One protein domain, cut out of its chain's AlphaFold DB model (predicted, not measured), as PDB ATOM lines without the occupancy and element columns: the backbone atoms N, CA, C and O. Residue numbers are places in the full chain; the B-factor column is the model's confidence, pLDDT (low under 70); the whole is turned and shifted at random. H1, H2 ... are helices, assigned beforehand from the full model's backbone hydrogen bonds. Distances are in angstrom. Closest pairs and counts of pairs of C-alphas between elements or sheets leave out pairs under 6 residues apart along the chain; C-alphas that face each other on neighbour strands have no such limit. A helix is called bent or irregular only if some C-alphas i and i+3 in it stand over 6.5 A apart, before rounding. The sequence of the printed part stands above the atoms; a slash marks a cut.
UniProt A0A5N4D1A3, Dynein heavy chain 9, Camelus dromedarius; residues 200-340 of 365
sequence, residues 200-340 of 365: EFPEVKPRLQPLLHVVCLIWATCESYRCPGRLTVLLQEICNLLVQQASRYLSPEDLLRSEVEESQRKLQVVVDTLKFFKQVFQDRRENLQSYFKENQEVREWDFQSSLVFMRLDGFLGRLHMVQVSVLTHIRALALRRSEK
ATOM      1  N   GLU A 200     243.216 273.814 241.386       93.75
ATOM      2  CA  GLU A 200     243.490 274.587 242.589       93.75
ATOM      3  C   GLU A 200     244.819 275.337 242.442       93.75
ATOM      4  O   GLU A 200     245.795 274.830 241.880       93.75
ATOM      5  N   PHE A 201     244.890 276.554 242.983       95.25
ATOM      6  CA  PHE A 201     246.037 277.437 242.754       95.25
ATOM      7  C   PHE A 201     247.412 276.811 243.096       95.25
ATOM      8  O   PHE A 201     248.355 277.005 242.325       95.25
ATOM      9  N   PRO A 202     247.587 276.035 244.187       94.94
ATOM     10  CA  PRO A 202     248.863 275.368 244.473       94.94
ATOM     11  C   PRO A 202     249.344 274.406 243.372       94.94
ATOM     12  O   PRO A 202     250.547 274.167 243.251       94.94
ATOM     13  N   GLU A 203     248.434 273.880 242.548       96.06
ATOM     14  CA  GLU A 203     248.717 272.931 241.465       96.06
ATOM     15  C   GLU A 203     248.981 273.614 240.110       96.06
ATOM     16  O   GLU A 203     249.406 272.965 239.152       96.06
ATOM     17  N   VAL A 204     248.801 274.937 240.025       96.75
ATOM     18  CA  VAL A 204     249.030 275.737 238.807       96.75
ATOM     19  C   VAL A 204     250.506 275.736 238.400       96.75
ATOM     20  O   VAL A 204     250.833 275.621 237.218       96.75
ATOM     21  N   LYS A 205     251.423 275.824 239.373       96.56
ATOM     22  CA  LYS A 205     252.871 275.980 239.145       96.56
ATOM     23  C   LYS A 205     253.481 274.985 238.133       96.56
ATOM     24  O   LYS A 205     254.118 275.452 237.189       96.56
ATOM     25  N   PRO A 206     253.297 273.653 238.252       96.44
ATOM     26  CA  PRO A 206     253.847 272.688 237.291       96.44
ATOM     27  C   PRO A 206     253.262 272.801 235.872       96.44
ATOM     28  O   PRO A 206     253.879 272.314 234.926       96.44
ATOM     29  N   ARG A 207     252.100 273.444 235.686       96.69
ATOM     30  CA  ARG A 207     251.460 273.613 234.370       96.69
ATOM     31  C   ARG A 207     251.954 274.833 233.592       96.69
ATOM     32  O   ARG A 207     251.775 274.877 232.376       96.69
ATOM     33  N   LEU A 208     252.640 275.771 234.249       97.00
ATOM     34  CA  LEU A 208     253.132 277.004 233.623       97.00
ATOM     35  C   LEU A 208     254.201 276.755 232.551       97.00
ATOM     36  O   LEU A 208     254.207 277.416 231.514       97.00
ATOM     37  N   GLN A 209     255.088 275.783 232.773       96.44
ATOM     38  CA  GLN A 209     256.137 275.447 231.809       96.44
ATOM     39  C   GLN A 209     255.584 274.789 230.531       96.44
ATOM     40  O   GLN A 209     255.954 275.242 229.446       96.44
ATOM     41  N   PRO A 210     254.687 273.783 230.610       96.50
ATOM     42  CA  PRO A 210     253.964 273.287 229.440       96.50
ATOM     43  C   PRO A 210     253.159 274.370 228.713       96.50
ATOM     44  O   PRO A 210     253.198 274.423 227.490       96.50
ATOM     45  N   LEU A 211     252.473 275.256 229.446       97.38
ATOM     46  CA  LEU A 211     251.692 276.345 228.853       97.38
ATOM     47  C   LEU A 211     252.570 277.265 227.989       97.38
ATOM     48  O   LEU A 211     252.291 277.456 226.809       97.38
ATOM     49  N   LEU A 212     253.665 277.791 228.549       96.88
ATOM     50  CA  LEU A 212     254.569 278.675 227.807       96.88
ATOM     51  C   LEU A 212     255.316 277.951 226.682       96.88
ATOM     52  O   LEU A 212     255.627 278.568 225.670       96.88
ATOM     53  N   HIS A 213     255.571 276.648 226.818       96.00
ATOM     54  CA  HIS A 213     256.119 275.847 225.722       96.00
ATOM     55  C   HIS A 213     255.189 275.846 224.500       96.00
ATOM     56  O   HIS A 213     255.659 276.053 223.384       96.00
ATOM     57  N   VAL A 214     253.876 275.690 224.703       96.88
ATOM     58  CA  VAL A 214     252.889 275.774 223.613       96.88
ATOM     59  C   VAL A 214     252.851 277.176 223.006       96.88
ATOM     60  O   VAL A 214     252.840 277.299 221.787       96.88
ATOM     61  N   VAL A 215     252.931 278.234 223.820       97.25
ATOM     62  CA  VAL A 215     253.027 279.619 223.317       97.25
ATOM     63  C   VAL A 215     254.261 279.812 222.419       97.25
ATOM     64  O   VAL A 215     254.155 280.401 221.344       97.25
ATOM     65  N   CYS A 216     255.423 279.276 222.806       95.88
ATOM     66  CA  CYS A 216     256.634 279.317 221.980       95.88
ATOM     67  C   CYS A 216     256.495 278.516 220.678       95.88
ATOM     68  O   CYS A 216     256.961 278.974 219.637       95.88
ATOM     69  N   LEU A 217     255.841 277.348 220.715       95.38
ATOM     70  CA  LEU A 217     255.559 276.566 219.510       95.38
ATOM     71  C   LEU A 217     254.673 277.348 218.540       95.38
ATOM     72  O   LEU A 217     255.016 277.446 217.370       95.38
ATOM     73  N   ILE A 218     253.600 277.970 219.036       95.56
ATOM     74  CA  ILE A 218     252.703 278.807 218.226       95.56
ATOM     75  C   ILE A 218     253.481 279.949 217.567       95.56
ATOM     76  O   ILE A 218     253.338 280.179 216.370       95.56
ATOM     77  N   TRP A 219     254.356 280.623 218.318       95.38
ATOM     78  CA  TRP A 219     255.224 281.679 217.785       95.38
ATOM     79  C   TRP A 219     256.172 281.183 216.677       95.38
ATOM     80  O   TRP A 219     256.401 281.873 215.676       95.38
ATOM     81  N   ALA A 220     256.729 279.984 216.844       93.31
ATOM     82  CA  ALA A 220     257.644 279.392 215.879       93.31
ATOM     83  C   ALA A 220     256.925 278.895 214.616       93.31
ATOM     84  O   ALA A 220     257.456 279.068 213.517       93.31
ATOM     85  N   THR A 221     255.720 278.328 214.735       92.94
ATOM     86  CA  THR A 221     255.025 277.672 213.615       92.94
ATOM     87  C   THR A 221     254.024 278.562 212.880       92.94
ATOM     88  O   THR A 221     253.902 278.423 211.668       92.94
ATOM     89  N   CYS A 222     253.337 279.483 213.563       94.75
ATOM     90  CA  CYS A 222     252.300 280.320 212.958       94.75
ATOM     91  C   CYS A 222     252.865 281.679 212.538       94.75
ATOM     92  O   CYS A 222     253.057 282.580 213.357       94.75
ATOM     93  N   GLU A 223     253.121 281.848 211.241       92.31
ATOM     94  CA  GLU A 223     253.679 283.095 210.708       92.31
ATOM     95  C   GLU A 223     252.705 284.261 210.847       92.31
ATOM     96  O   GLU A 223     253.112 285.369 211.201       92.31
ATOM     97  N   SER A 224     251.416 283.988 210.641       92.75
ATOM     98  CA  SER A 224     250.334 284.951 210.811       92.75
ATOM     99  C   SER A 224     250.222 285.440 212.255       92.75
ATOM    100  O   SER A 224     249.941 286.613 212.482       92.75
ATOM    101  N   TYR A 225     250.502 284.605 213.260       94.06
ATOM    102  CA  TYR A 225     250.471 285.029 214.665       94.06
ATOM    103  C   TYR A 225     251.756 285.722 215.133       94.06
ATOM    104  O   TYR A 225     251.767 286.344 216.196       94.06
ATOM    105  N   ARG A 226     252.839 285.649 214.348       91.69
ATOM    106  CA  ARG A 226     254.197 286.095 214.702       91.69
ATOM    107  C   ARG A 226     254.362 287.622 214.688       91.69
ATOM    108  O   ARG A 226     255.248 288.178 214.038       91.69
ATOM    109  N   CYS A 227     253.496 288.306 215.426       92.38
ATOM    110  CA  CYS A 227     253.484 289.739 215.664       92.38
ATOM    111  C   CYS A 227     253.722 290.005 217.163       92.38
ATOM    112  O   CYS A 227     252.932 289.526 217.986       92.38
ATOM    113  N   PRO A 228     254.755 290.784 217.544       92.38
ATOM    114  CA  PRO A 228     255.053 291.109 218.944       92.38
ATOM    115  C   PRO A 228     253.848 291.641 219.735       92.38
ATOM    116  O   PRO A 228     253.676 291.301 220.905       92.38
ATOM    117  N   GLY A 229     252.982 292.432 219.089       93.88
ATOM    118  CA  GLY A 229     251.773 292.980 219.709       93.88
ATOM    119  C   GLY A 229     250.763 291.905 220.120       93.88
ATOM    120  O   GLY A 229     250.311 291.908 221.261       93.88
ATOM    121  N   ARG A 230     250.468 290.943 219.234       95.00
ATOM    122  CA  ARG A 230     249.519 289.841 219.499       95.00
ATOM    123  C   ARG A 230     250.017 288.928 220.613       95.00
ATOM    124  O   ARG A 230     249.288 288.618 221.547       95.00
ATOM    125  N   LEU A 231     251.303 288.580 220.570       96.00
ATOM    126  CA  LEU A 231     251.911 287.782 221.629       96.00
ATOM    127  C   LEU A 231     251.895 288.517 222.980       96.00
ATOM    128  O   LEU A 231     251.635 287.901 224.012       96.00
ATOM    129  N   THR A 232     252.136 289.832 222.985       96.19
ATOM    130  CA  THR A 232     252.049 290.643 224.209       96.19
ATOM    131  C   THR A 232     250.642 290.594 224.807       96.19
ATOM    132  O   THR A 232     250.530 290.388 226.014       96.19
ATOM    133  N   VAL A 233     249.592 290.716 223.984       96.50
ATOM    134  CA  VAL A 233     248.180 290.602 224.403       96.50
ATOM    135  C   VAL A 233     247.925 289.263 225.086       96.50
ATOM    136  O   VAL A 233     247.553 289.240 226.257       96.50
ATOM    137  N   LEU A 234     248.236 288.149 224.417       97.56
ATOM    138  CA  LEU A 234     248.022 286.812 224.975       97.56
ATOM    139  C   LEU A 234     248.768 286.607 226.303       97.56
ATOM    140  O   LEU A 234     248.230 286.048 227.256       97.56
ATOM    141  N   LEU A 235     250.012 287.078 226.404       97.62
ATOM    142  CA  LEU A 235     250.789 286.965 227.639       97.62
ATOM    143  C   LEU A 235     250.237 287.848 228.769       97.62
ATOM    144  O   LEU A 235     250.257 287.428 229.927       97.62
ATOM    145  N   GLN A 236     249.736 289.048 228.455       97.56
ATOM    146  CA  GLN A 236     249.033 289.901 229.418       97.56
ATOM    147  C   GLN A 236     247.756 289.223 229.918       97.56
ATOM    148  O   GLN A 236     247.484 289.232 231.118       97.56
ATOM    149  N   GLU A 237     247.007 288.578 229.031       97.62
ATOM    150  CA  GLU A 237     245.821 287.808 229.391       97.62
ATOM    151  C   GLU A 237     246.166 286.595 230.268       97.62
ATOM    152  O   GLU A 237     245.497 286.348 231.272       97.62
ATOM    153  N   ILE A 238     247.267 285.884 229.992       97.94
ATOM    154  CA  ILE A 238     247.739 284.784 230.853       97.94
ATOM    155  C   ILE A 238     248.110 285.324 232.240       97.94
ATOM    156  O   ILE A 238     247.689 284.768 233.257       97.94
ATOM    157  N   CYS A 239     248.840 286.443 232.310       97.88
ATOM    158  CA  CYS A 239     249.087 287.146 233.571       97.88
ATOM    159  C   CYS A 239     247.772 287.486 234.284       97.88
ATOM    160  O   CYS A 239     247.687 287.374 235.510       97.88
ATOM    161  N   ASN A 240     246.745 287.893 233.533       97.44
ATOM    162  CA  ASN A 240     245.467 288.268 234.108       97.44
ATOM    163  C   ASN A 240     244.739 287.097 234.749       97.44
ATOM    164  O   ASN A 240     244.249 287.252 235.873       97.44
ATOM    165  N   LEU A 241     244.739 285.949 234.074       97.25
ATOM    166  CA  LEU A 241     244.193 284.705 234.589       97.25
ATOM    167  C   LEU A 241     244.911 284.269 235.874       97.25
ATOM    168  O   LEU A 241     244.263 283.976 236.879       97.25
ATOM    169  N   LEU A 242     246.247 284.317 235.895       97.56
ATOM    170  CA  LEU A 242     247.025 283.965 237.088       97.56
ATOM    171  C   LEU A 242     246.723 284.887 238.275       97.56
ATOM    172  O   LEU A 242     246.573 284.416 239.401       97.56
ATOM    173  N   VAL A 243     246.597 286.196 238.037       96.62
ATOM    174  CA  VAL A 243     246.200 287.160 239.078       96.62
ATOM    175  C   VAL A 243     244.785 286.873 239.580       96.62
ATOM    176  O   VAL A 243     244.532 286.964 240.783       96.62
ATOM    177  N   GLN A 244     243.859 286.516 238.692       95.56
ATOM    178  CA  GLN A 244     242.487 286.162 239.051       95.56
ATOM    179  C   GLN A 244     242.425 284.894 239.911       95.56
ATOM    180  O   GLN A 244     241.798 284.921 240.972       95.56
ATOM    181  N   GLN A 245     243.109 283.812 239.523       95.31
ATOM    182  CA  GLN A 245     243.170 282.583 240.323       95.31
ATOM    183  C   GLN A 245     243.879 282.812 241.666       95.31
ATOM    184  O   GLN A 245     243.380 282.381 242.704       95.31
ATOM    185  N   ALA A 246     244.987 283.560 241.674       95.38
ATOM    186  CA  ALA A 246     245.688 283.926 242.904       95.38
ATOM    187  C   ALA A 246     244.790 284.726 243.857       95.38
ATOM    188  O   ALA A 246     244.806 284.504 245.064       95.38
ATOM    189  N   SER A 247     243.994 285.652 243.317       93.75
ATOM    190  CA  SER A 247     243.089 286.486 244.113       93.75
ATOM    191  C   SER A 247     241.940 285.671 244.707       93.75
ATOM    192  O   SER A 247     241.577 285.899 245.858       93.75
ATOM    193  N   ARG A 248     241.400 284.698 243.956       92.88
ATOM    194  CA  ARG A 248     240.401 283.737 244.458       92.88
ATOM    195  C   ARG A 248     240.973 282.879 245.588       92.88
ATOM    196  O   ARG A 248     240.347 282.759 246.633       92.88
ATOM    197  N   TYR A 249     242.188 282.358 245.416       92.62
ATOM    198  CA  TYR A 249     242.863 281.533 246.422       92.62
ATOM    199  C   TYR A 249     243.221 282.296 247.709       92.62
ATOM    200  O   TYR A 249     243.180 281.736 248.804       92.62
ATOM    201  N   LEU A 250     243.571 283.581 247.594       89.94
ATOM    202  CA  LEU A 250     243.936 284.441 248.726       89.94
ATOM    203  C   LEU A 250     242.754 285.135 249.405       89.94
ATOM    204  O   LEU A 250     243.025 285.977 250.257       89.94
ATOM    205  N   SER A 251     241.507 284.836 249.009       83.88
ATOM    206  CA  SER A 251     240.242 285.346 249.571       83.88
ATOM    207  C   SER A 251     240.428 286.193 250.847       83.88
ATOM    208  O   SER A 251     240.806 285.647 251.890       83.88
ATOM    209  N   PRO A 252     240.214 287.527 250.800       75.00
ATOM    210  CA  PRO A 252     240.558 288.423 251.909       75.00
ATOM    211  C   PRO A 252     239.917 288.034 253.243       75.00
ATOM    212  O   PRO A 252     240.521 288.220 254.298       75.00
ATOM    213  N   GLU A 253     238.702 287.488 253.195       76.44
ATOM    214  CA  GLU A 253     238.001 287.000 254.379       76.44
ATOM    215  C   GLU A 253     238.712 285.805 255.004       76.44
ATOM    216  O   GLU A 253     238.912 285.780 256.219       76.44
ATOM    217  N   ASP A 254     239.131 284.848 254.177       76.12
ATOM    218  CA  ASP A 254     239.837 283.658 254.639       76.12
ATOM    219  C   ASP A 254     241.210 284.040 255.175       76.12
ATOM    220  O   ASP A 254     241.588 283.587 256.245       76.12
ATOM    221  N   LEU A 255     241.914 284.952 254.502       75.50
ATOM    222  CA  LEU A 255     243.259 285.379 254.884       75.50
ATOM    223  C   LEU A 255     243.300 286.111 256.236       75.50
ATOM    224  O   LEU A 255     244.299 286.008 256.952       75.50
ATOM    225  N   LEU A 256     242.231 286.840 256.584       71.56
ATOM    226  CA  LEU A 256     242.081 287.541 257.867       71.56
ATOM    227  C   LEU A 256     241.531 286.651 258.990       71.56
ATOM    228  O   LEU A 256     241.800 286.929 260.160       71.56
ATOM    229  N   ARG A 257     240.738 285.626 258.654       74.44
ATOM    230  CA  ARG A 257     240.147 284.691 259.626       74.44
ATOM    231  C   ARG A 257     241.057 283.501 259.938       74.44
ATOM    232  O   ARG A 257     240.965 282.973 261.045       74.44
ATOM    233  N   SER A 258     241.894 283.072 258.993       74.75
ATOM    234  CA  SER A 258     242.779 281.918 259.159       74.75
ATOM    235  C   SER A 258     243.923 282.190 260.129       74.75
ATOM    236  O   SER A 258     244.273 283.332 260.439       74.75
ATOM    237  N   GLU A 259     244.543 281.110 260.605       77.75
ATOM    238  CA  GLU A 259     245.758 281.215 261.400       77.75
ATOM    239  C   GLU A 259     246.865 281.887 260.593       77.75
ATOM    240  O   GLU A 259     247.017 281.674 259.388       77.75
ATOM    241  N   VAL A 260     247.678 282.700 261.264       76.69
ATOM    242  CA  VAL A 260     248.624 283.553 260.546       76.69
ATOM    243  C   VAL A 260     249.681 282.751 259.782       76.69
ATOM    244  O   VAL A 260     250.122 283.163 258.709       76.69
ATOM    245  N   GLU A 261     250.054 281.582 260.301       80.75
ATOM    246  CA  GLU A 261     250.957 280.658 259.613       80.75
ATOM    247  C   GLU A 261     250.348 280.128 258.309       80.75
ATOM    248  O   GLU A 261     251.052 280.020 257.305       80.75
ATOM    249  N   GLU A 262     249.043 279.846 258.293       84.06
ATOM    250  CA  GLU A 262     248.325 279.424 257.091       84.06
ATOM    251  C   GLU A 262     248.272 280.564 256.066       84.06
ATOM    252  O   GLU A 262     248.663 280.369 254.912       84.06
ATOM    253  N   SER A 263     247.895 281.776 256.492       84.12
ATOM    254  CA  SER A 263     247.875 282.971 255.634       84.12
ATOM    255  C   SER A 263     249.248 283.237 255.010       84.12
ATOM    256  O   SER A 263     249.359 283.517 253.814       84.12
ATOM    257  N   GLN A 264     250.319 283.103 255.799       84.31
ATOM    258  CA  GLN A 264     251.689 283.284 255.323       84.31
ATOM    259  C   GLN A 264     252.089 282.208 254.307       84.31
ATOM    260  O   GLN A 264     252.690 282.541 253.284       84.31
ATOM    261  N   ARG A 265     251.730 280.935 254.537       88.69
ATOM    262  CA  ARG A 265     251.972 279.851 253.570       88.69
ATOM    263  C   ARG A 265     251.237 280.100 252.254       88.69
ATOM    264  O   ARG A 265     251.860 279.993 251.202       88.69
ATOM    265  N   LYS A 266     249.956 280.491 252.292       90.69
ATOM    266  CA  LYS A 266     249.181 280.811 251.076       90.69
ATOM    267  C   LYS A 266     249.822 281.952 250.284       90.69
ATOM    268  O   LYS A 266     250.031 281.817 249.079       90.69
ATOM    269  N   LEU A 267     250.207 283.038 250.961       91.31
ATOM    270  CA  LEU A 267     250.907 284.166 250.336       91.31
ATOM    271  C   LEU A 267     252.235 283.739 249.701       91.31
ATOM    272  O   LEU A 267     252.547 284.170 248.592       91.31
ATOM    273  N   GLN A 268     253.007 282.889 250.383       92.62
ATOM    274  CA  GLN A 268     254.275 282.377 249.867       92.62
ATOM    275  C   GLN A 268     254.069 281.543 248.597       92.62
ATOM    276  O   GLN A 268     254.739 281.792 247.599       92.62
ATOM    277  N   VAL A 269     253.087 280.633 248.591       95.25
ATOM    278  CA  VAL A 269     252.730 279.823 247.412       95.25
ATOM    279  C   VAL A 269     252.380 280.704 246.211       95.25
ATOM    280  O   VAL A 269     252.854 280.447 245.103       95.25
ATOM    281  N   VAL A 270     251.600 281.770 246.416       96.06
ATOM    282  CA  VAL A 270     251.250 282.718 245.346       96.06
ATOM    283  C   VAL A 270     252.469 283.449 244.819       96.06
ATOM    284  O   VAL A 270     252.727 283.416 243.616       96.06
ATOM    285  N   VAL A 271     253.247 284.077 245.699       95.69
ATOM    286  CA  VAL A 271     254.441 284.828 245.292       95.69
ATOM    287  C   VAL A 271     255.425 283.924 244.549       95.69
ATOM    288  O   VAL A 271     255.942 284.323 243.506       95.69
ATOM    289  N   ASP A 272     255.641 282.702 245.032       97.00
ATOM    290  CA  ASP A 272     256.555 281.745 244.409       97.00
ATOM    291  C   ASP A 272     256.055 281.259 243.051       97.00
ATOM    292  O   ASP A 272     256.856 281.082 242.137       97.00
ATOM    293  N   THR A 273     254.747 281.060 242.890       97.69
ATOM    294  CA  THR A 273     254.151 280.630 241.618       97.69
ATOM    295  C   THR A 273     254.229 281.734 240.566       97.69
ATOM    296  O   THR A 273     254.666 281.485 239.444       97.69
ATOM    297  N   LEU A 274     253.891 282.977 240.927       97.75
ATOM    298  CA  LEU A 274     253.952 284.109 239.996       97.75
ATOM    299  C   LEU A 274     255.400 284.490 239.644       97.75
ATOM    300  O   LEU A 274     255.691 284.809 238.492       97.75
ATOM    301  N   LYS A 275     256.339 284.415 240.598       97.06
ATOM    302  CA  LYS A 275     257.774 284.585 240.304       97.06
ATOM    303  C   LYS A 275     258.303 283.473 239.406       97.06
ATOM    304  O   LYS A 275     259.073 283.760 238.494       97.06
ATOM    305  N   PHE A 276     257.870 282.233 239.632       98.06
ATOM    306  CA  PHE A 276     258.221 281.113 238.767       98.06
ATOM    307  C   PHE A 276     257.709 281.325 237.338       98.06
ATOM    308  O   PHE A 276     258.472 281.127 236.401       98.06
ATOM    309  N   PHE A 277     256.483 281.829 237.148       98.19
ATOM    310  CA  PHE A 277     255.993 282.206 235.816       98.19
ATOM    311  C   PHE A 277     256.932 283.196 235.108       98.19
ATOM    312  O   PHE A 277     257.313 282.967 233.961       98.19
ATOM    313  N   LYS A 278     257.373 284.255 235.805       97.69
ATOM    314  CA  LYS A 278     258.335 285.223 235.249       97.69
ATOM    315  C   LYS A 278     259.667 284.567 234.880       97.69
ATOM    316  O   LYS A 278     260.228 284.905 233.846       97.69
ATOM    317  N   GLN A 279     260.167 283.647 235.707       97.56
ATOM    318  CA  GLN A 279     261.405 282.909 235.427       97.56
ATOM    319  C   GLN A 279     261.272 282.040 234.175       97.56
ATOM    320  O   GLN A 279     262.116 282.128 233.292       97.56
ATOM    321  N   VAL A 280     260.189 281.264 234.065       97.44
ATOM    322  CA  VAL A 280     259.920 280.432 232.883       97.44
ATOM    323  C   VAL A 280     259.770 281.300 231.633       97.44
ATOM    324  O   VAL A 280     260.286 280.940 230.582       97.44
ATOM    325  N   PHE A 281     259.113 282.456 231.729       97.44
ATOM    326  CA  PHE A 281     259.022 283.395 230.613       97.44
ATOM    327  C   PHE A 281     260.404 283.864 230.134       97.44
ATOM    328  O   PHE A 281     260.650 283.855 228.930       97.44
ATOM    329  N   GLN A 282     261.306 284.250 231.047       96.31
ATOM    330  CA  GLN A 282     262.655 284.683 230.656       96.31
ATOM    331  C   GLN A 282     263.469 283.532 230.062       96.31
ATOM    332  O   GLN A 282     264.039 283.694 228.991       96.31
ATOM    333  N   ASP A 283     263.428 282.349 230.681       95.81
ATOM    334  CA  ASP A 283     264.078 281.146 230.150       95.81
ATOM    335  C   ASP A 283     263.614 280.827 228.720       95.81
ATOM    336  O   ASP A 283     264.418 280.537 227.836       95.81
ATOM    337  N   ARG A 284     262.306 280.926 228.462       94.12
ATOM    338  CA  ARG A 284     261.727 280.692 227.134       94.12
ATOM    339  C   ARG A 284     262.106 281.762 226.122       94.12
ATOM    340  O   ARG A 284     262.309 281.432 224.958       94.12
ATOM    341  N   ARG A 285     262.220 283.013 226.564       93.38
ATOM    342  CA  ARG A 285     262.663 284.132 225.734       93.38
ATOM    343  C   ARG A 285     264.129 283.983 225.321       93.38
ATOM    344  O   ARG A 285     264.438 284.169 224.152       93.38
ATOM    345  N   GLU A 286     265.001 283.611 226.255       93.12
ATOM    346  CA  GLU A 286     266.437 283.401 226.013       93.12
ATOM    347  C   GLU A 286     266.700 282.157 225.152       93.12
ATOM    348  O   GLU A 286     267.571 282.160 224.284       93.12
ATOM    349  N   ASN A 287     265.907 281.098 225.334       91.94
ATOM    350  CA  ASN A 287     266.055 279.835 224.606       91.94
ATOM    351  C   ASN A 287     265.118 279.706 223.396       91.94
ATOM    352  O   ASN A 287     264.899 278.596 222.897       91.94
ATOM    353  N   LEU A 288     264.560 280.811 222.897       91.19
ATOM    354  CA  LEU A 288     263.548 280.788 221.839       91.19
ATOM    355  C   LEU A 288     264.069 280.173 220.529       91.19
ATOM    356  O   LEU A 288     263.326 279.492 219.827       91.19
ATOM    357  N   GLN A 289     265.365 280.329 220.251       88.94
ATOM    358  CA  GLN A 289     266.060 279.709 219.117       88.94
ATOM    359  C   GLN A 289     265.853 278.188 219.017       88.94
ATOM    360  O   GLN A 289     265.795 277.654 217.916       88.94
ATOM    361  N   SER A 290     265.663 277.492 220.146       91.25
ATOM    362  CA  SER A 290     265.462 276.033 220.174       91.25
ATOM    363  C   SER A 290     264.158 275.564 219.515       91.25
ATOM    364  O   SER A 290     264.027 274.386 219.192       91.25
ATOM    365  N   TYR A 291     263.196 276.469 219.312       89.88
ATOM    366  CA  TYR A 291     261.910 276.171 218.678       89.88
ATOM    367  C   TYR A 291     261.948 276.317 217.153       89.88
ATOM    368  O   TYR A 291     261.028 275.865 216.470       89.88
ATOM    369  N   PHE A 292     262.994 276.944 216.615       89.25
ATOM    370  CA  PHE A 292     263.189 277.128 215.184       89.25
ATOM    371  C   PHE A 292     264.089 276.022 214.628       89.25
ATOM    372  O   PHE A 292     264.946 275.475 215.319       89.25
ATOM    373  N   LYS A 293     263.890 275.672 213.356       85.00
ATOM    374  CA  LYS A 293     264.773 274.727 212.659       85.00
ATOM    375  C   LYS A 293     266.116 275.405 212.359       85.00
ATOM    376  O   LYS A 293     266.137 276.606 212.118       85.00
ATOM    377  N   GLU A 294     267.202 274.633 212.269       74.38
ATOM    378  CA  GLU A 294     268.578 275.140 212.060       74.38
ATOM    379  C   GLU A 294     268.742 276.082 210.848       74.38
ATOM    380  O   GLU A 294     269.610 276.946 210.853       74.38
ATOM    381  N   ASN A 295     267.882 275.958 209.832       73.94
ATOM    382  CA  ASN A 295     267.925 276.766 208.605       73.94
ATOM    383  C   ASN A 295     266.861 277.879 208.554       73.94
ATOM    384  O   ASN A 295     266.635 278.458 207.491       73.94
ATOM    385  N   GLN A 296     266.153 278.138 209.654       80.44
ATOM    386  CA  GLN A 296     265.084 279.130 209.717       80.44
ATOM    387  C   GLN A 296     265.558 280.380 210.463       80.44
ATOM    388  O   GLN A 296     266.204 280.286 211.504       80.44
ATOM    389  N   GLU A 297     265.209 281.558 209.946       83.19
ATOM    390  CA  GLU A 297     265.462 282.821 210.640       83.19
ATOM    391  C   GLU A 297     264.688 282.851 211.967       83.19
ATOM    392  O   GLU A 297     263.455 282.754 211.994       83.19
ATOM    393  N   VAL A 298     265.424 282.971 213.072       84.81
ATOM    394  CA  VAL A 298     264.849 283.063 214.415       84.81
ATOM    395  C   VAL A 298     264.274 284.458 214.592       84.81
ATOM    396  O   VAL A 298     265.003 285.448 214.591       84.81
ATOM    397  N   ARG A 299     262.957 284.544 214.784       86.94
ATOM    398  CA  ARG A 299     262.323 285.802 215.181       86.94
ATOM    399  C   ARG A 299     262.188 285.853 216.687       86.94
ATOM    400  O   ARG A 299     261.469 285.045 217.276       86.94
ATOM    401  N   GLU A 300     262.864 286.813 217.295       89.81
ATOM    402  CA  GLU A 300     262.829 287.025 218.734       89.81
ATOM    403  C   GLU A 300     261.535 287.702 219.195       89.81
ATOM    404  O   GLU A 300     260.794 288.315 218.422       89.81
ATOM    405  N   TRP A 301     261.266 287.601 220.493       91.94
ATOM    406  CA  TRP A 301     260.218 288.382 221.143       91.94
ATOM    407  C   TRP A 301     260.668 289.835 221.267       91.94
ATOM    408  O   TRP A 301     261.303 290.215 222.250       91.94
ATOM    409  N   ASP A 302     260.343 290.650 220.270       90.75
ATOM    410  CA  ASP A 302     260.733 292.061 220.209       90.75
ATOM    411  C   ASP A 302     259.727 292.979 220.930       90.75
ATOM    412  O   ASP A 302     258.963 293.731 220.328       90.75
ATOM    413  N   PHE A 303     259.653 292.852 222.258       93.00
ATOM    414  CA  PHE A 303     258.855 293.736 223.116       93.00
ATOM    415  C   PHE A 303     259.409 293.805 224.543       93.00
ATOM    416  O   PHE A 303     260.057 292.881 225.043       93.00
ATOM    417  N   GLN A 304     259.143 294.893 225.263       92.25
ATOM    418  CA  GLN A 304     259.617 295.028 226.642       92.25
ATOM    419  C   GLN A 304     258.829 294.114 227.593       92.25
ATOM    420  O   GLN A 304     257.602 294.143 227.616       92.25
ATOM    421  N   SER A 305     259.532 293.347 228.440       93.50
ATOM    422  CA  SER A 305     258.905 292.471 229.451       93.50
ATOM    423  C   SER A 305     257.974 293.234 230.406       93.50
ATOM    424  O   SER A 305     257.011 292.667 230.914       93.50
ATOM    425  N   SER A 306     258.246 294.523 230.644       93.00
ATOM    426  CA  SER A 306     257.404 295.400 231.464       93.00
ATOM    427  C   SER A 306     255.964 295.443 230.959       93.00
ATOM    428  O   SER A 306     255.060 295.352 231.780       93.00
ATOM    429  N   LEU A 307     255.748 295.483 229.638       93.25
ATOM    430  CA  LEU A 307     254.417 295.531 229.028       93.25
ATOM    431  C   LEU A 307     253.574 294.317 229.430       93.25
ATOM    432  O   LEU A 307     252.420 294.476 229.813       93.25
ATOM    433  N   VAL A 308     254.167 293.123 229.434       95.62
ATOM    434  CA  VAL A 308     253.488 291.879 229.829       95.62
ATOM    435  C   VAL A 308     253.177 291.848 231.325       95.62
ATOM    436  O   VAL A 308     252.108 291.397 231.739       95.62
ATOM    437  N   PHE A 309     254.111 292.317 232.153       96.44
ATOM    438  CA  PHE A 309     254.047 292.117 233.600       96.44
ATOM    439  C   PHE A 309     253.447 293.280 234.389       96.44
ATOM    440  O   PHE A 309     253.271 293.109 235.591       96.44
ATOM    441  N   MET A 310     253.071 294.411 233.775       93.81
ATOM    442  CA  MET A 310     252.553 295.602 234.481       93.81
ATOM    443  C   MET A 310     251.567 295.268 235.616       93.81
ATOM    444  O   MET A 310     251.765 295.657 236.771       93.81
ATOM    445  N   ARG A 311     250.504 294.510 235.310       94.00
ATOM    446  CA  ARG A 311     249.474 294.143 236.295       94.00
ATOM    447  C   ARG A 311     249.956 293.091 237.292       94.00
ATOM    448  O   ARG A 311     249.647 293.203 238.481       94.00
ATOM    449  N   LEU A 312     250.713 292.099 236.825       96.38
ATOM    450  CA  LEU A 312     251.296 291.046 237.660       96.38
ATOM    451  C   LEU A 312     252.247 291.638 238.712       96.38
ATOM    452  O   LEU A 312     252.156 291.303 239.890       96.38
ATOM    453  N   ASP A 313     253.112 292.563 238.303       96.44
ATOM    454  CA  ASP A 313     254.080 293.244 239.160       96.44
ATOM    455  C   ASP A 313     253.383 294.174 240.151       96.44
ATOM    456  O   ASP A 313     253.713 294.170 241.340       96.44
ATOM    457  N   GLY A 314     252.341 294.886 239.710       95.69
ATOM    458  CA  GLY A 314     251.472 295.637 240.613       95.69
ATOM    459  C   GLY A 314     250.805 294.744 241.667       95.69
ATOM    460  O   GLY A 314     250.719 295.124 242.837       95.69
ATOM    461  N   PHE A 315     250.350 293.545 241.288       96.00
ATOM    462  CA  PHE A 315     249.772 292.571 242.218       96.00
ATOM    463  C   PHE A 315     250.817 292.022 243.201       96.00
ATOM    464  O   PHE A 315     250.579 292.049 244.407       96.00
ATOM    465  N   LEU A 316     251.998 291.622 242.721       94.94
ATOM    466  CA  LEU A 316     253.119 291.183 243.560       94.94
ATOM    467  C   LEU A 316     253.553 292.262 244.564       94.94
ATOM    468  O   LEU A 316     253.789 291.949 245.733       94.94
ATOM    469  N   GLY A 317     253.605 293.528 244.141       93.31
ATOM    470  CA  GLY A 317     253.900 294.658 245.023       93.31
ATOM    471  C   GLY A 317     252.886 294.790 246.163       93.31
ATOM    472  O   GLY A 317     253.274 294.917 247.325       93.31
ATOM    473  N   ARG A 318     251.585 294.668 245.860       92.19
ATOM    474  CA  ARG A 318     250.524 294.665 246.885       92.19
ATOM    475  C   ARG A 318     250.635 293.469 247.829       92.19
ATOM    476  O   ARG A 318     250.502 293.646 249.038       92.19
ATOM    477  N   LEU A 319     250.922 292.271 247.314       90.69
ATOM    478  CA  LEU A 319     251.121 291.083 248.152       90.69
ATOM    479  C   LEU A 319     252.289 291.252 249.123       90.69
ATOM    480  O   LEU A 319     252.180 290.857 250.282       90.69
ATOM    481  N   HIS A 320     253.379 291.881 248.684       87.62
ATOM    482  CA  HIS A 320     254.507 292.170 249.562       87.62
ATOM    483  C   HIS A 320     254.115 293.123 250.703       87.62
ATOM    484  O   HIS A 320     254.453 292.868 251.859       87.62
ATOM    485  N   MET A 321     253.329 294.168 250.417       85.88
ATOM    486  CA  MET A 321     252.794 295.060 251.458       85.88
ATOM    487  C   MET A 321     251.912 294.306 252.464       85.88
ATOM    488  O   MET A 321     252.025 294.525 253.670       85.88
ATOM    489  N   VAL A 322     251.061 293.390 251.989       83.88
ATOM    490  CA  VAL A 322     250.222 292.547 252.858       83.88
ATOM    491  C   VAL A 322     251.082 291.632 253.728       83.88
ATOM    492  O   VAL A 322     250.870 291.583 254.939       83.88
ATOM    493  N   GLN A 323     252.089 290.966 253.158       81.19
ATOM    494  CA  GLN A 323     253.030 290.135 253.916       81.19
ATOM    495  C   GLN A 323     253.710 290.932 255.037       81.19
ATOM    496  O   GLN A 323     253.746 290.474 256.179       81.19
ATOM    497  N   VAL A 324     254.206 292.139 254.747       79.31
ATOM    498  CA  VAL A 324     254.849 293.011 255.746       79.31
ATOM    499  C   VAL A 324     253.871 293.414 256.853       79.31
ATOM    500  O   VAL A 324     254.221 293.353 258.035       79.31
ATOM    501  N   SER A 325     252.636 293.776 256.500       75.12
ATOM    502  CA  SER A 325     251.594 294.145 257.467       75.12
ATOM    503  C   SER A 325     251.220 292.982 258.388       75.12
ATOM    504  O   SER A 325     251.192 293.144 259.609       75.12
ATOM    505  N   VAL A 326     251.008 291.791 257.821       70.75
ATOM    506  CA  VAL A 326     250.700 290.569 258.579       70.75
ATOM    507  C   VAL A 326     251.858 290.216 259.515       70.75
ATOM    508  O   VAL A 326     251.646 290.045 260.714       70.75
ATOM    509  N   LEU A 327     253.102 290.214 259.022       68.25
ATOM    510  CA  LEU A 327     254.295 289.950 259.838       68.25
ATOM    511  C   LEU A 327     254.465 290.961 260.982       68.25
ATOM    512  O   LEU A 327     254.845 290.588 262.094       68.25
ATOM    513  N   THR A 328     254.169 292.236 260.736       72.81
ATOM    514  CA  THR A 328     254.228 293.286 261.765       72.81
ATOM    515  C   THR A 328     253.168 293.057 262.842       72.81
ATOM    516  O   THR A 328     253.468 293.164 264.034       72.81
ATOM    517  N   HIS A 329     251.955 292.664 262.448       70.25
ATOM    518  CA  HIS A 329     250.891 292.323 263.386       70.25
ATOM    519  C   HIS A 329     251.258 291.111 264.261       70.25
ATOM    520  O   HIS A 329     251.090 291.166 265.480       70.25
ATOM    521  N   ILE A 330     251.851 290.059 263.680       65.25
ATOM    522  CA  ILE A 330     252.358 288.898 264.436       65.25
ATOM    523  C   ILE A 330     253.391 289.333 265.469       65.25
ATOM    524  O   ILE A 330     253.290 288.963 266.638       65.25
ATOM    525  N   ARG A 331     254.387 290.125 265.053       64.81
ATOM    526  CA  ARG A 331     255.446 290.609 265.950       64.81
ATOM    527  C   ARG A 331     254.857 291.402 267.116       64.81
ATOM    528  O   ARG A 331     255.253 291.178 268.257       64.81
ATOM    529  N   ALA A 332     253.868 292.256 266.855       73.31
ATOM    530  CA  ALA A 332     253.163 293.004 267.893       73.31
ATOM    531  C   ALA A 332     252.379 292.090 268.857       73.31
ATOM    532  O   ALA A 332     252.424 292.289 270.072       73.31
ATOM    533  N   LEU A 333     251.689 291.063 268.351       69.62
ATOM    534  CA  LEU A 333     250.977 290.087 269.184       69.62
ATOM    535  C   LEU A 333     251.931 289.226 270.027       69.62
ATOM    536  O   LEU A 333     251.651 288.970 271.201       69.62
ATOM    537  N   ALA A 334     253.060 288.807 269.457       68.56
ATOM    538  CA  ALA A 334     254.094 288.049 270.154       68.56
ATOM    539  C   ALA A 334     254.737 288.877 271.279       68.56
ATOM    540  O   ALA A 334     254.864 288.386 272.403       68.56
ATOM    541  N   LEU A 335     255.049 290.153 271.017       72.81
ATOM    542  CA  LEU A 335     255.534 291.094 272.031       72.81
ATOM    543  C   LEU A 335     254.522 291.252 273.171       72.81
ATOM    544  O   LEU A 335     254.881 291.014 274.323       72.81
ATOM    545  N   ARG A 336     253.241 291.499 272.861       67.94
ATOM    546  CA  ARG A 336     252.167 291.596 273.870       67.94
ATOM    547  C   ARG A 336     252.004 290.322 274.705       67.94
ATOM    548  O   ARG A 336     251.719 290.402 275.900       67.94
ATOM    549  N   ARG A 337     252.160 289.134 274.108       69.00
ATOM    550  CA  ARG A 337     252.153 287.860 274.855       69.00
ATOM    551  C   ARG A 337     253.372 287.744 275.775       69.00
ATOM    552  O   ARG A 337     253.217 287.316 276.916       69.00
ATOM    553  N   SER A 338     254.552 288.155 275.310       66.38
ATOM    554  CA  SER A 338     255.782 288.142 276.112       66.38
ATOM    555  C   SER A 338     255.737 289.137 277.282       66.38
ATOM    556  O   SER A 338     256.160 288.793 278.382       66.38
ATOM    557  N   GLU A 339     255.140 290.316 277.091       69.94
ATOM    558  CA  GLU A 339     254.920 291.316 278.143       69.94
ATOM    559  C   GLU A 339     253.928 290.807 279.194       69.94
ATOM    560  O   GLU A 339     254.237 290.822 280.382       69.94
ATOM    561  N   LYS A 340     252.793 290.223 278.776       63.12
ATOM    562  CA  LYS A 340     251.840 289.564 279.693       63.12
ATOM    563  C   LYS A 340     252.435 288.374 280.459       63.12
ATOM    564  O   LYS A 340     251.895 287.985 281.493       63.12
TER     565      LYS A 340
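Overview. This is residues 200 to 340 of the 365 residues of the protein "Dynein heavy chain 9" of Camelus dromedarius (UniProt A0A5N4D1A3). Four long helices, H1, H2, H4 and H6, lie side by side in an up-and-down bundle, each running against the one before it, and residues 331 to 340 of H6 stick out as a free arm. Short H3 sits in the turn between H2 and H4, while short H5 and a long loop lie at the other end. The printed part has 141 residues with six named helices, H1 to H6 in chain order, and no named strand: all helix. It is loose, with a radius of gyration of the C-alphas of 19.3 A, and spans 74 by 26 by 22 A.

Along the chain. H1, residues 201 to 221, starts at C-alpha 201 (246.037, 277.437, 242.754) and measures 30.5 A; it has a kink of 43 degrees near residue 208 and is only just irregular, C-alphas 202 and 205 being 6.7 A apart. H2 is residues 228 to 249, 31.5 A; H3, residues 252 to 257; H4, residues 260 to 286, 38.9 A; H5, residues 288 to 291. H6, residues 305 to 340, measures 50.8 A and ends at C-alpha 340 (251.840, 289.564, 279.693); it has a kink of 49 degrees near residue 312 and is irregular, C-alphas 308 and 311 being 7.9 A apart.

Arrangement. H1 and H2 form a helical hairpin, closest at the C-alphas of Phe 201 and Tyr 249, 6.3 A. H1 touches H4 at a shallow tilt of 13 degrees, the same way, closest at Lys 205 and Thr 273, C-alphas 5.4 A apart. Residues 307 to 315 of H6 touch H2, closest at Gln 236 and Val 308, C-alphas 4.9 A apart. H6 touches H4 at 25 degrees, shallow, opposite ways, with the closest C-alphas, Val 271 and Leu 316, 6.7 A apart. Residues 216 to 220 of H1 touch H5. H3 is close to H4 but not clearly touching. Every O i to N i+4 pair is within hydrogen-bond range in H2, H3 and H4, but 12 of 17 in H1 and 30 of 32 in H6; H5 is too short for one.

Size, cuts and confidence. The farthest C-alphas, Asn 295 and Lys 340, are 74.0 A apart. The printed part has no cut; the link from H5 to H6 is long, 13 residues. Mean pLDDT of the printed part is 89.2, with 10 residues under 70, between 327 and 340.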